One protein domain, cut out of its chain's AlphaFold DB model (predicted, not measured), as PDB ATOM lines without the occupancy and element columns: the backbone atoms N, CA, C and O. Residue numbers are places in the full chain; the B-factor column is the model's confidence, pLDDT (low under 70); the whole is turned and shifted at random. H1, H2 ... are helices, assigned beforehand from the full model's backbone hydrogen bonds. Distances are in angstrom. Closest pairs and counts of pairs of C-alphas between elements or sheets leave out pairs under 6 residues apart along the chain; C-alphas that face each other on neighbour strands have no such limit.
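This is residues 374 to 467 of the 901 residues of the protein "Family 2 glycosyl transferase" of Nostoc linckia NIES-25 (UniProt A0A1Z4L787). A helical hairpin, H3 and H4, packs through H4 on the middle of one long helix, H1; residues 374 to 383 stick out. The printed part has 94 residues with four named helices, H1 to H4, and no named strand: all helix. It is loose, radius of gyration of the C-alphas 15.5 A, spanning 54 by 28 by 20 A.

H1, residues 377 to 413, 51.3 A long, begins at C-alpha 377 (-143.940, 375.705, -12.432). H2 is residues 421 to 425, 6.6 A; H3 is residues 431 to 444, 21.4 A. H4, residues 453 to 467, 21.1 A, ends at C-alpha 467 (-147.054, 373.619, 5.762).

H1 touches H4 with residues 388 to 399 alone, at a steep tilt of 66 degrees, closest at C-alphas 391 and 460, 4.2 A. H3 and H4 form a hairpin. H1 and H2 only just touch, with 3 pairs of C-alphas within 8 A. Every O i to N i+4 pair is within hydrogen-bond range in H2 and H4, 30 of 33 in H1, 7 of 10 in H3.

The printed part has no cut; 35 residues, among them 374 to 390, are under pLDDT 70.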
ATOM      1  N   PHE A 374    -140.575 383.725 -11.098       41.12
ATOM      2  CA  PHE A 374    -140.272 383.666 -12.538       41.12
ATOM      3  C   PHE A 374    -139.726 382.319 -13.038       41.12
ATOM      4  O   PHE A 374    -139.376 382.220 -14.213       41.12
ATOM      5  N   SER A 375    -139.625 381.282 -12.199       37.25
ATOM      6  CA  SER A 375    -139.172 379.963 -12.678       37.25
ATOM      7  C   SER A 375    -140.342 379.107 -13.190       37.25
ATOM      8  O   SER A 375    -141.464 379.253 -12.700       37.25
ATOM      9  N   PRO A 376    -140.118 378.188 -14.152       43.19
ATOM     10  CA  PRO A 376    -141.151 377.271 -14.635       43.19
ATOM     11  C   PRO A 376    -141.799 376.505 -13.472       43.19
ATOM     12  O   PRO A 376    -141.095 376.118 -12.530       43.19
ATOM     13  N   ARG A 377    -143.120 376.273 -13.530       43.66
ATOM     14  CA  ARG A 377    -143.940 375.705 -12.432       43.66
ATOM     15  C   ARG A 377    -143.340 374.454 -11.775       43.66
ATOM     16  O   ARG A 377    -143.526 374.271 -10.573       43.66
ATOM     17  N   ASP A 378    -142.601 373.631 -12.510       39.84
ATOM     18  CA  ASP A 378    -142.043 372.373 -11.996       39.84
ATOM     19  C   ASP A 378    -140.695 372.546 -11.273       39.84
ATOM     20  O   ASP A 378    -140.458 371.920 -10.239       39.84
ATOM     21  N   SER A 379    -139.879 373.524 -11.676       36.44
ATOM     22  CA  SER A 379    -138.660 373.909 -10.942       36.44
ATOM     23  C   SER A 379    -138.958 374.580  -9.588       36.44
ATOM     24  O   SER A 379    -138.162 374.482  -8.648       36.44
ATOM     25  N   ILE A 380    -140.125 375.223  -9.448       38.38
ATOM     26  CA  ILE A 380    -140.606 375.789  -8.178       38.38
ATOM     27  C   ILE A 380    -140.968 374.658  -7.203       38.38
ATOM     28  O   ILE A 380    -140.622 374.746  -6.025       38.38
ATOM     29  N   LYS A 381    -141.592 373.568  -7.678       44.06
ATOM     30  CA  LYS A 381    -141.979 372.417  -6.839       44.06
ATOM     31  C   LYS A 381    -140.767 371.665  -6.278       44.06
ATOM     32  O   LYS A 381    -140.737 371.392  -5.079       44.06
ATOM     33  N   ALA A 382    -139.760 371.378  -7.106       39.69
ATOM     34  CA  ALA A 382    -138.556 370.655  -6.679       39.69
ATOM     35  C   ALA A 382    -137.724 371.459  -5.661       39.69
ATOM     36  O   ALA A 382    -137.330 370.943  -4.611       39.69
ATOM     37  N   ASN A 383    -137.541 372.762  -5.913       43.38
ATOM     38  CA  ASN A 383    -136.876 373.653  -4.965       43.38
ATOM     39  C   ASN A 383    -137.678 373.773  -3.661       43.38
ATOM     40  O   ASN A 383    -137.103 373.629  -2.584       43.38
ATOM     41  N   LEU A 384    -139.001 373.964  -3.733       52.59
ATOM     42  CA  LEU A 384    -139.868 374.052  -2.555       52.59
ATOM     43  C   LEU A 384    -139.821 372.770  -1.705       52.59
ATOM     44  O   LEU A 384    -139.736 372.880  -0.485       52.59
ATOM     45  N   LYS A 385    -139.787 371.573  -2.311       56.12
ATOM     46  CA  LYS A 385    -139.633 370.290  -1.593       56.12
ATOM     47  C   LYS A 385    -138.307 370.226  -0.822       56.12
ATOM     48  O   LYS A 385    -138.311 369.909   0.365       56.12
ATOM     49  N   SER A 386    -137.191 370.597  -1.455       54.12
ATOM     50  CA  SER A 386    -135.871 370.659  -0.801       54.12
ATOM     51  C   SER A 386    -135.809 371.714   0.315       54.12
ATOM     52  O   SER A 386    -135.223 371.473   1.372       54.12
ATOM     53  N   TYR A 387    -136.428 372.884   0.119       61.84
ATOM     54  CA  TYR A 387    -136.520 373.922   1.152       61.84
ATOM     55  C   TYR A 387    -137.387 373.487   2.333       61.84
ATOM     56  O   TYR A 387    -136.987 373.693   3.476       61.84
ATOM     57  N   LEU A 388    -138.532 372.847   2.077       65.31
ATOM     58  CA  LEU A 388    -139.392 372.294   3.119       65.31
ATOM     59  C   LEU A 388    -138.670 371.203   3.906       65.31
ATOM     60  O   LEU A 388    -138.698 371.257   5.128       65.31
ATOM     61  N   HIS A 389    -137.974 370.277   3.238       64.88
ATOM     62  CA  HIS A 389    -137.233 369.203   3.901       64.88
ATOM     63  C   HIS A 389    -136.091 369.740   4.778       64.88
ATOM     64  O   HIS A 389    -135.992 369.375   5.947       64.88
ATOM     65  N   ARG A 390    -135.281 370.676   4.261       64.88
ATOM     66  CA  ARG A 390    -134.231 371.347   5.051       64.88
ATOM     67  C   ARG A 390    -134.805 372.145   6.218       64.88
ATOM     68  O   ARG A 390    -134.282 372.060   7.324       64.88
ATOM     69  N   GLY A 391    -135.892 372.885   5.994       70.69
ATOM     70  CA  GLY A 391    -136.603 373.598   7.053       70.69
ATOM     71  C   GLY A 391    -137.116 372.648   8.135       70.69
ATOM     72  O   GLY A 391    -136.972 372.935   9.317       70.69
ATOM     73  N   TRP A 392    -137.638 371.484   7.745       77.38
ATOM     74  CA  TRP A 392    -138.094 370.454   8.675       77.38
ATOM     75  C   TRP A 392    -136.948 369.845   9.489       77.38
ATOM     76  O   TRP A 392    -137.077 369.708  10.701       77.38
ATOM     77  N   ALA A 393    -135.812 369.542   8.857       72.38
ATOM     78  CA  ALA A 393    -134.631 369.024   9.546       72.38
ATOM     79  C   ALA A 393    -134.073 370.028  10.571       72.38
ATOM     80  O   ALA A 393    -133.815 369.662  11.715       72.38
ATOM     81  N   ILE A 394    -133.951 371.309  10.199       77.69
ATOM     82  CA  ILE A 394    -133.518 372.379  11.117       77.69
ATOM     83  C   ILE A 394    -134.506 372.520  12.279       77.69
ATOM     84  O   ILE A 394    -134.093 372.640  13.430       77.69
ATOM     85  N   TYR A 395    -135.808 372.463  12.000       83.56
ATOM     86  CA  TYR A 395    -136.822 372.519  13.044       83.56
ATOM     87  C   TYR A 395    -136.681 371.345  14.027       83.56
ATOM     88  O   TYR A 395    -136.591 371.571  15.232       83.56
ATOM     89  N   GLN A 396    -136.580 370.111  13.526       81.38
ATOM     90  CA  GLN A 396    -136.496 368.916  14.369       81.38
ATOM     91  C   GLN A 396    -135.185 368.800  15.152       81.38
ATOM     92  O   GLN A 396    -135.204 368.299  16.272       81.38
ATOM     93  N   CYS A 397    -134.064 369.269  14.605       80.00
ATOM     94  CA  CYS A 397    -132.763 369.144  15.261       80.00
ATOM     95  C   CYS A 397    -132.384 370.377  16.091       80.00
ATOM     96  O   CYS A 397    -131.935 370.233  17.223       80.00
ATOM     97  N   GLU A 398    -132.538 371.590  15.554       84.88
ATOM     98  CA  GLU A 398    -132.088 372.817  16.224       84.88
ATOM     99  C   GLU A 398    -133.204 373.449  17.061       84.88
ATOM    100  O   GLU A 398    -133.002 373.700  18.248       84.88
ATOM    101  N   PHE A 399    -134.397 373.667  16.493       85.81
ATOM    102  CA  PHE A 399    -135.480 374.334  17.230       85.81
ATOM    103  C   PHE A 399    -135.952 373.490  18.422       85.81
ATOM    104  O   PHE A 399    -136.055 374.013  19.531       85.81
ATOM    105  N   ARG A 400    -136.173 372.180  18.228       86.00
ATOM    106  CA  ARG A 400    -136.553 371.244  19.308       86.00
ATOM    107  C   ARG A 400    -135.530 371.181  20.434       86.00
ATOM    108  O   ARG A 400    -135.904 371.101  21.598       86.00
ATOM    109  N   ARG A 401    -134.239 371.222  20.100       89.50
ATOM    110  CA  ARG A 401    -133.161 371.236  21.093       89.50
ATOM    111  C   ARG A 401    -133.250 372.484  21.969       89.50
ATOM    112  O   ARG A 401    -133.186 372.370  23.189       89.50
ATOM    113  N   LEU A 402    -133.452 373.658  21.367       88.62
ATOM    114  CA  LEU A 402    -133.607 374.913  22.112       88.62
ATOM    115  C   LEU A 402    -134.909 374.956  22.922       88.62
ATOM    116  O   LEU A 402    -134.894 375.410  24.066       88.62
ATOM    117  N   GLU A 403    -136.007 374.427  22.374       87.50
ATOM    118  CA  GLU A 403    -137.278 374.229  23.086       87.50
ATOM    119  C   GLU A 403    -137.075 373.349  24.334       87.50
ATOM    120  O   GLU A 403    -137.491 373.724  25.431       87.50
ATOM    121  N   LEU A 404    -136.352 372.231  24.202       90.00
ATOM    122  CA  LEU A 404    -136.038 371.320  25.303       90.00
ATOM    123  C   LEU A 404    -135.127 371.957  26.362       90.00
ATOM    124  O   LEU A 404    -135.368 371.786  27.559       90.00
ATOM    125  N   MET A 405    -134.089 372.689  25.953       90.56
ATOM    126  CA  MET A 405    -133.192 373.389  26.882       90.56
ATOM    127  C   MET A 405    -133.949 374.465  27.669       90.56
ATOM    128  O   MET A 405    -133.833 374.525  28.892       90.56
ATOM    129  N   ALA A 406    -134.783 375.258  26.991       88.12
ATOM    130  CA  ALA A 406    -135.622 376.268  27.631       88.12
ATOM    131  C   ALA A 406    -136.634 375.643  28.608       88.12
ATOM    132  O   ALA A 406    -136.827 376.161  29.710       88.12
ATOM    133  N   ALA A 407    -137.246 374.512  28.239       88.44
ATOM    134  CA  ALA A 407    -138.180 373.788  29.095       88.44
ATOM    135  C   ALA A 407    -137.497 373.217  30.349       88.44
ATOM    136  O   ALA A 407    -138.011 373.399  31.453       88.44
ATOM    137  N   ASN A 408    -136.326 372.585  30.208       91.44
ATOM    138  CA  ASN A 408    -135.550 372.083  31.349       91.44
ATOM    139  C   ASN A 408    -135.116 373.217  32.283       91.44
ATOM    140  O   ASN A 408    -135.258 373.093  33.497       91.44
ATOM    141  N   LEU A 409    -134.638 374.336  31.734       90.00
ATOM    142  CA  LEU A 409    -134.240 375.488  32.541       90.00
ATOM    143  C   LEU A 409    -135.422 376.031  33.351       90.00
ATOM    144  O   LEU A 409    -135.310 376.201  34.564       90.00
ATOM    145  N   ARG A 410    -136.574 376.235  32.700       88.00
ATOM    146  CA  ARG A 410    -137.805 376.682  33.364       88.00
ATOM    147  C   ARG A 410    -138.239 375.714  34.463       88.00
ATOM    148  O   ARG A 410    -138.621 376.165  35.537       88.00
ATOM    149  N   LEU A 411    -138.167 374.405  34.214       89.44
ATOM    150  CA  LEU A 411    -138.553 373.383  35.190       89.44
ATOM    151  C   LEU A 411    -137.678 373.417  36.450       89.44
ATOM    152  O   LEU A 411    -138.188 373.203  37.543       89.44
ATOM    153  N   ARG A 412    -136.377 373.690  36.298       90.81
ATOM    154  CA  ARG A 412    -135.397 373.618  37.395       90.81
ATOM    155  C   ARG A 412    -135.232 374.919  38.167       90.81
ATOM    156  O   ARG A 412    -134.972 374.880  39.363       90.81
ATOM    157  N   VAL A 413    -135.347 376.053  37.482       86.00
ATOM    158  CA  VAL A 413    -135.113 377.390  38.059       86.00
ATOM    159  C   VAL A 413    -136.433 378.087  38.411       86.00
ATOM    160  O   VAL A 413    -136.477 378.939  39.294       86.00
ATOM    161  N   GLY A 414    -137.538 377.690  37.774       79.56
ATOM    162  CA  GLY A 414    -138.840 378.334  37.910       79.56
ATOM    163  C   GLY A 414    -138.934 379.653  37.138       79.56
ATOM    164  O   GLY A 414    -137.933 380.255  36.751       79.56
ATOM    165  N   ASP A 415    -140.161 380.131  36.915       68.31
ATOM    166  CA  ASP A 415    -140.378 381.320  36.083       68.31
ATOM    167  C   ASP A 415    -139.817 382.608  36.721       68.31
ATOM    168  O   ASP A 415    -139.319 383.489  36.034       68.31
ATOM    169  N   LYS A 416    -139.836 382.736  38.052       59.06
ATOM    170  CA  LYS A 416    -139.462 383.993  38.729       59.06
ATOM    171  C   LYS A 416    -137.957 384.281  38.773       59.06
ATOM    172  O   LYS A 416    -137.590 385.417  39.054       59.06
ATOM    173  N   ALA A 417    -137.105 383.283  38.543       60.56
ATOM    174  CA  ALA A 417    -135.657 383.413  38.720       60.56
ATOM    175  C   ALA A 417    -134.892 383.680  37.411       60.56
ATOM    176  O   ALA A 417    -133.729 384.068  37.456       60.56
ATOM    177  N   VAL A 418    -135.535 383.562  36.244       61.97
ATOM    178  CA  VAL A 418    -134.910 383.915  34.961       61.97
ATOM    179  C   VAL A 418    -135.134 385.403  34.687       61.97
ATOM    180  O   VAL A 418    -136.258 385.826  34.423       61.97
ATOM    181  N   THR A 419    -134.060 386.200  34.706       56.19
ATOM    182  CA  THR A 419    -134.103 387.669  34.531       56.19
ATOM    183  C   THR A 419    -134.735 388.140  33.218       56.19
ATOM    184  O   THR A 419    -135.179 389.281  33.144       56.19
ATOM    185  N   ASP A 420    -134.815 387.279  32.197       63.22
ATOM    186  CA  ASP A 420    -135.488 387.580  30.928       63.22
ATOM    187  C   ASP A 420    -136.321 386.389  30.418       63.22
ATOM    188  O   ASP A 420    -135.987 385.701  29.448       63.22
ATOM    189  N   LEU A 421    -137.449 386.124  31.088       59.81
ATOM    190  CA  LEU A 421    -138.427 385.100  30.688       59.81
ATOM    191  C   LEU A 421    -138.913 385.230  29.238       59.81
ATOM    192  O   LEU A 421    -139.395 384.249  28.656       59.81
ATOM    193  N   SER A 422    -138.827 386.429  28.652       64.12
ATOM    194  CA  SER A 422    -139.270 386.667  27.280       64.12
ATOM    195  C   SER A 422    -138.444 385.861  26.272       64.12
ATOM    196  O   SER A 422    -138.996 385.383  25.278       64.12
ATOM    197  N   VAL A 423    -137.171 385.594  26.590       72.31
ATOM    198  CA  VAL A 423    -136.259 384.797  25.762       72.31
ATOM    199  C   VAL A 423    -136.662 383.325  25.732       72.31
ATOM    200  O   VAL A 423    -136.696 382.712  24.667       72.31
ATOM    201  N   LEU A 424    -137.052 382.743  26.869       73.94
ATOM    202  CA  LEU A 424    -137.500 381.343  26.903       73.94
ATOM    203  C   LEU A 424    -138.814 381.147  26.139       73.94
ATOM    204  O   LEU A 424    -139.071 380.080  25.582       73.94
ATOM    205  N   ASN A 425    -139.630 382.199  26.047       72.00
ATOM    206  CA  ASN A 425    -140.851 382.183  25.250       72.00
ATOM    207  C   ASN A 425    -140.589 382.212  23.733       72.00
ATOM    208  O   ASN A 425    -141.473 381.802  22.975       72.00
ATOM    209  N   MET A 426    -139.384 382.600  23.288       72.50
ATOM    210  CA  MET A 426    -138.974 382.553  21.872       72.50
ATOM    211  C   MET A 426    -138.983 381.136  21.299       72.50
ATOM    212  O   MET A 426    -139.165 380.964  20.099       72.50
ATOM    213  N   PHE A 427    -138.811 380.127  22.152       73.00
ATOM    214  CA  PHE A 427    -138.742 378.724  21.745       73.00
ATOM    215  C   PHE A 427    -139.997 377.940  22.142       73.00
ATOM    216  O   PHE A 427    -139.991 376.716  22.144       73.00
ATOM    217  N   THR A 428    -141.098 378.638  22.453       68.38
ATOM    218  CA  THR A 428    -142.400 377.999  22.693       68.38
ATOM    219  C   THR A 428    -143.175 377.785  21.394       68.38
ATOM    220  O   THR A 428    -143.043 378.538  20.423       68.38
ATOM    221  N   ASP A 429    -144.061 376.788  21.392       58.47
ATOM    222  CA  ASP A 429    -144.880 376.428  20.227       58.47
ATOM    223  C   ASP A 429    -145.999 377.435  19.883       58.47
ATOM    224  O   ASP A 429    -146.798 377.234  18.969       58.47
ATOM    225  N   ARG A 430    -146.074 378.584  20.560       63.81
ATOM    226  CA  ARG A 430    -147.057 379.613  20.196       63.81
ATOM    227  C   ARG A 430    -146.669 380.222  18.849       63.81
ATOM    228  O   ARG A 430    -145.526 380.606  18.669       63.81
ATOM    229  N   TRP A 431    -147.613 380.387  17.917       58.28
ATOM    230  CA  TRP A 431    -147.372 381.071  16.624       58.28
ATOM    231  C   TRP A 431    -146.674 382.434  16.786       58.28
ATOM    232  O   TRP A 431    -145.883 382.843  15.940       58.28
ATOM    233  N   PHE A 432    -146.913 383.108  17.913       60.50
ATOM    234  CA  PHE A 432    -146.278 384.376  18.254       60.50
ATOM    235  C   PHE A 432    -144.763 384.292  18.515       60.50
ATOM    236  O   PHE A 432    -144.125 385.339  18.540       60.50
ATOM    237  N   SER A 433    -144.160 383.104  18.647       66.38
ATOM    238  CA  SER A 433    -142.709 382.935  18.831       66.38
ATOM    239  C   SER A 433    -141.870 383.334  17.607       66.38
ATOM    240  O   SER A 433    -140.678 383.616  17.730       66.38
ATOM    241  N   ILE A 434    -142.508 383.489  16.440       70.00
ATOM    242  CA  ILE A 434    -141.906 384.055  15.221       70.00
ATOM    243  C   ILE A 434    -141.517 385.529  15.416       70.00
ATOM    244  O   ILE A 434    -140.476 385.952  14.918       70.00
ATOM    245  N   PHE A 435    -142.313 386.320  16.147       76.50
ATOM    246  CA  PHE A 435    -142.064 387.760  16.291       76.50
ATOM    247  C   PHE A 435    -140.808 388.075  17.111       76.50
ATOM    248  O   PHE A 435    -140.022 388.909  16.662       76.50
ATOM    249  N   PRO A 436    -140.550 387.418  18.259       75.62
ATOM    250  CA  PRO A 436    -139.282 387.564  18.959       75.62
ATOM    251  C   PRO A 436    -138.062 387.160  18.123       75.62
ATOM    252  O   PRO A 436    -137.076 387.891  18.122       75.62
ATOM    253  N   LEU A 437    -138.128 386.050  17.372       75.06
ATOM    254  CA  LEU A 437    -137.036 385.624  16.482       75.06
ATOM    255  C   LEU A 437    -136.787 386.639  15.361       75.06
ATOM    256  O   LEU A 437    -135.641 386.977  15.082       75.06
ATOM    257  N   LEU A 438    -137.851 387.182  14.763       78.94
ATOM    258  CA  LEU A 438    -137.755 388.236  13.757       78.94
ATOM    259  C   LEU A 438    -137.180 389.532  14.342       78.94
ATOM    260  O   LEU A 438    -136.282 390.121  13.748       78.94
ATOM    261  N   LYS A 439    -137.653 389.959  15.520       81.00
ATOM    262  CA  LYS A 439    -137.115 391.126  16.234       81.00
ATOM    263  C   LYS A 439    -135.624 390.943  16.516       81.00
ATOM    264  O   LYS A 439    -134.849 391.872  16.303       81.00
ATOM    265  N   LYS A 440    -135.221 389.745  16.953       79.81
ATOM    266  CA  LYS A 440    -133.817 389.413  17.201       79.81
ATOM    267  C   LYS A 440    -133.000 389.445  15.913       79.81
ATOM    268  O   LYS A 440    -131.949 390.067  15.898       79.81
ATOM    269  N   HIS A 441    -133.506 388.868  14.826       78.62
ATOM    270  CA  HIS A 441    -132.841 388.916  13.527       78.62
ATOM    271  C   HIS A 441    -132.632 390.351  13.029       78.62
ATOM    272  O   HIS A 441    -131.535 390.688  12.605       78.62
ATOM    273  N   ILE A 442    -133.648 391.217  13.132       79.19
ATOM    274  CA  ILE A 442    -133.529 392.636  12.753       79.19
ATOM    275  C   ILE A 442    -132.428 393.322  13.569       79.19
ATOM    276  O   ILE A 442    -131.631 394.068  13.008       79.19
ATOM    277  N   LEU A 443    -132.356 393.040  14.872       77.88
ATOM    278  CA  LEU A 443    -131.335 393.600  15.757       77.88
ATOM    279  C   LEU A 443    -129.927 393.068  15.442       77.88
ATOM    280  O   LEU A 443    -128.954 393.800  15.581       77.88
ATOM    281  N   LEU A 444    -129.816 391.817  14.990       74.94
ATOM    282  CA  LEU A 444    -128.541 391.153  14.706       74.94
ATOM    283  C   LEU A 444    -128.095 391.239  13.243       74.94
ATOM    284  O   LEU A 444    -126.988 390.802  12.944       74.94
ATOM    285  N   ILE A 445    -128.897 391.810  12.336       70.88
ATOM    286  CA  ILE A 445    -128.669 391.762  10.878       70.88
ATOM    287  C   ILE A 445    -127.305 392.331  10.448       70.88
ATOM    288  O   ILE A 445    -126.756 391.933   9.415       70.88
ATOM    289  N   GLN A 446    -126.752 393.238  11.258       64.62
ATOM    290  CA  GLN A 446    -125.458 393.892  11.053       64.62
ATOM    291  C   GLN A 446    -124.295 393.217  11.803       64.62
ATOM    292  O   GLN A 446    -123.147 393.563  11.559       64.62
ATOM    293  N   THR A 447    -124.564 392.233  12.664       62.75
ATOM    294  CA  THR A 447    -123.568 391.560  13.517       62.75
ATOM    295  C   THR A 447    -123.352 390.099  13.078       62.75
ATOM    296  O   THR A 447    -124.166 389.528  12.351       62.75
ATOM    297  N   HIS A 448    -122.234 389.465  13.455       61.41
ATOM    298  CA  HIS A 448    -121.904 388.063  13.084       61.41
ATOM    299  C   HIS A 448    -121.932 387.100  14.276       61.41
ATOM    300  O   HIS A 448    -121.314 386.041  14.303       61.41
ATOM    301  N   THR A 449    -122.697 387.476  15.282       64.50
ATOM    302  CA  THR A 449    -122.605 386.997  16.661       64.50
ATOM    303  C   THR A 449    -123.255 385.641  16.887       64.50
ATOM    304  O   THR A 449    -122.909 384.964  17.848       64.50
ATOM    305  N   THR A 450    -124.144 385.203  16.000       70.62
ATOM    306  CA  THR A 450    -124.881 383.924  16.065       70.62
ATOM    307  C   THR A 450    -124.702 383.060  14.820       70.62
ATOM    308  O   THR A 450    -125.359 382.027  14.695       70.62
ATOM    309  N   ASN A 451    -123.861 383.478  13.866       71.25
ATOM    310  CA  ASN A 451    -123.733 382.840  12.550       71.25
ATOM    311  C   ASN A 451    -125.102 382.573  11.874       71.25
ATOM    312  O   ASN A 451    -125.373 381.487  11.351       71.25
ATOM    313  N   HIS A 452    -126.003 383.560  11.942       72.19
ATOM    314  CA  HIS A 452    -127.348 383.520  11.347       72.19
ATOM    315  C   HIS A 452    -128.244 382.381  11.864       72.19
ATOM    316  O   HIS A 452    -129.191 381.975  11.179       72.19
ATOM    317  N   ALA A 453    -127.964 381.826  13.049       77.81
ATOM    318  CA  ALA A 453    -128.793 380.787  13.659       77.81
ATOM    319  C   ALA A 453    -130.244 381.259  13.858       77.81
ATOM    320  O   ALA A 453    -131.182 380.526  13.556       77.81
ATOM    321  N   GLU A 454    -130.447 382.512  14.270       82.00
ATOM    322  CA  GLU A 454    -131.766 383.122  14.432       82.00
ATOM    323  C   GLU A 454    -132.555 383.164  13.119       82.00
ATOM    324  O   GLU A 454    -133.752 382.874  13.110       82.00
ATOM    325  N   TRP A 455    -131.883 383.445  11.998       79.69
ATOM    326  CA  TRP A 455    -132.502 383.445  10.676       79.69
ATOM    327  C   TRP A 455    -132.877 382.032  10.225       79.69
ATOM    328  O   TRP A 455    -134.002 381.807   9.771       79.69
ATOM    329  N   ARG A 456    -131.973 381.057  10.397       81.19
ATOM    330  CA  ARG A 456    -132.234 379.645  10.066       81.19
ATOM    331  C   ARG A 456    -133.421 379.095  10.862       81.19
ATOM    332  O   ARG A 456    -134.317 378.473  10.286       81.19
ATOM    333  N   LEU A 457    -133.481 379.394  12.159       82.75
ATOM    334  CA  LEU A 457    -134.584 379.006  13.038       82.75
ATOM    335  C   LEU A 457    -135.897 379.682  12.632       82.75
ATOM    336  O   LEU A 457    -136.914 378.997  12.505       82.75
ATOM    337  N   LEU A 458    -135.882 380.986  12.344       82.38
ATOM    338  CA  LEU A 458    -137.056 381.719  11.866       82.38
ATOM    339  C   LEU A 458    -137.613 381.113  10.569       82.38
ATOM    340  O   LEU A 458    -138.809 380.821  10.489       82.38
ATOM    341  N   GLN A 459    -136.751 380.872   9.576       78.31
ATOM    342  CA  GLN A 459    -137.135 380.249   8.307       78.31
ATOM    343  C   GLN A 459    -137.753 378.866   8.522       78.31
ATOM    344  O   GLN A 459    -138.831 378.586   7.991       78.31
ATOM    345  N   SER A 460    -137.111 378.020   9.335       81.75
ATOM    346  CA  SER A 460    -137.608 376.676   9.649       81.75
ATOM    347  C   SER A 460    -139.012 376.720  10.264       81.75
ATOM    348  O   SER A 460    -139.915 376.002   9.826       81.75
ATOM    349  N   ARG A 461    -139.247 377.641  11.207       80.62
ATOM    350  CA  ARG A 461    -140.520 377.771  11.919       80.62
ATOM    351  C   ARG A 461    -141.646 378.279  11.022       80.62
ATOM    352  O   ARG A 461    -142.767 377.763  11.085       80.62
ATOM    353  N   VAL A 462    -141.357 379.267  10.174       79.81
ATOM    354  CA  VAL A 462    -142.312 379.782   9.181       79.81
ATOM    355  C   VAL A 462    -142.713 378.665   8.214       79.81
ATOM    356  O   VAL A 462    -143.907 378.439   8.014       79.81
ATOM    357  N   LEU A 463    -141.744 377.913   7.681       77.38
ATOM    358  CA  LEU A 463    -141.992 376.804   6.752       77.38
ATOM    359  C   LEU A 463    -142.852 375.697   7.379       77.38
ATOM    360  O   LEU A 463    -143.842 375.264   6.781       77.38
ATOM    361  N   VAL A 464    -142.527 375.263   8.600       76.38
ATOM    362  CA  VAL A 464    -143.297 374.229   9.312       76.38
ATOM    363  C   VAL A 464    -144.723 374.697   9.589       76.38
ATOM    364  O   VAL A 464    -145.675 373.944   9.401       76.38
ATOM    365  N   THR A 465    -144.922 375.956   9.970       75.50
ATOM    366  CA  THR A 465    -146.283 376.409  10.272       75.50
ATOM    367  C   THR A 465    -147.128 376.634   9.017       75.50
ATOM    368  O   THR A 465    -148.315 376.301   9.004       75.50
ATOM    369  N   LEU A 466    -146.537 377.186   7.952       73.38
ATOM    370  CA  LEU A 466    -147.222 377.336   6.669       73.38
ATOM    371  C   LEU A 466    -147.635 375.972   6.119       73.38
ATOM    372  O   LEU A 466    -148.768 375.817   5.674       73.38
ATOM    373  N   SER A 467    -146.757 374.975   6.218       70.12
ATOM    374  CA  SER A 467    -147.054 373.619   5.762       70.12
ATOM    375  C   SER A 467    -148.156 372.941   6.592       70.12
ATOM    376  O   SER A 467    -149.082 372.388   5.999       70.12
TER     377      SER A 467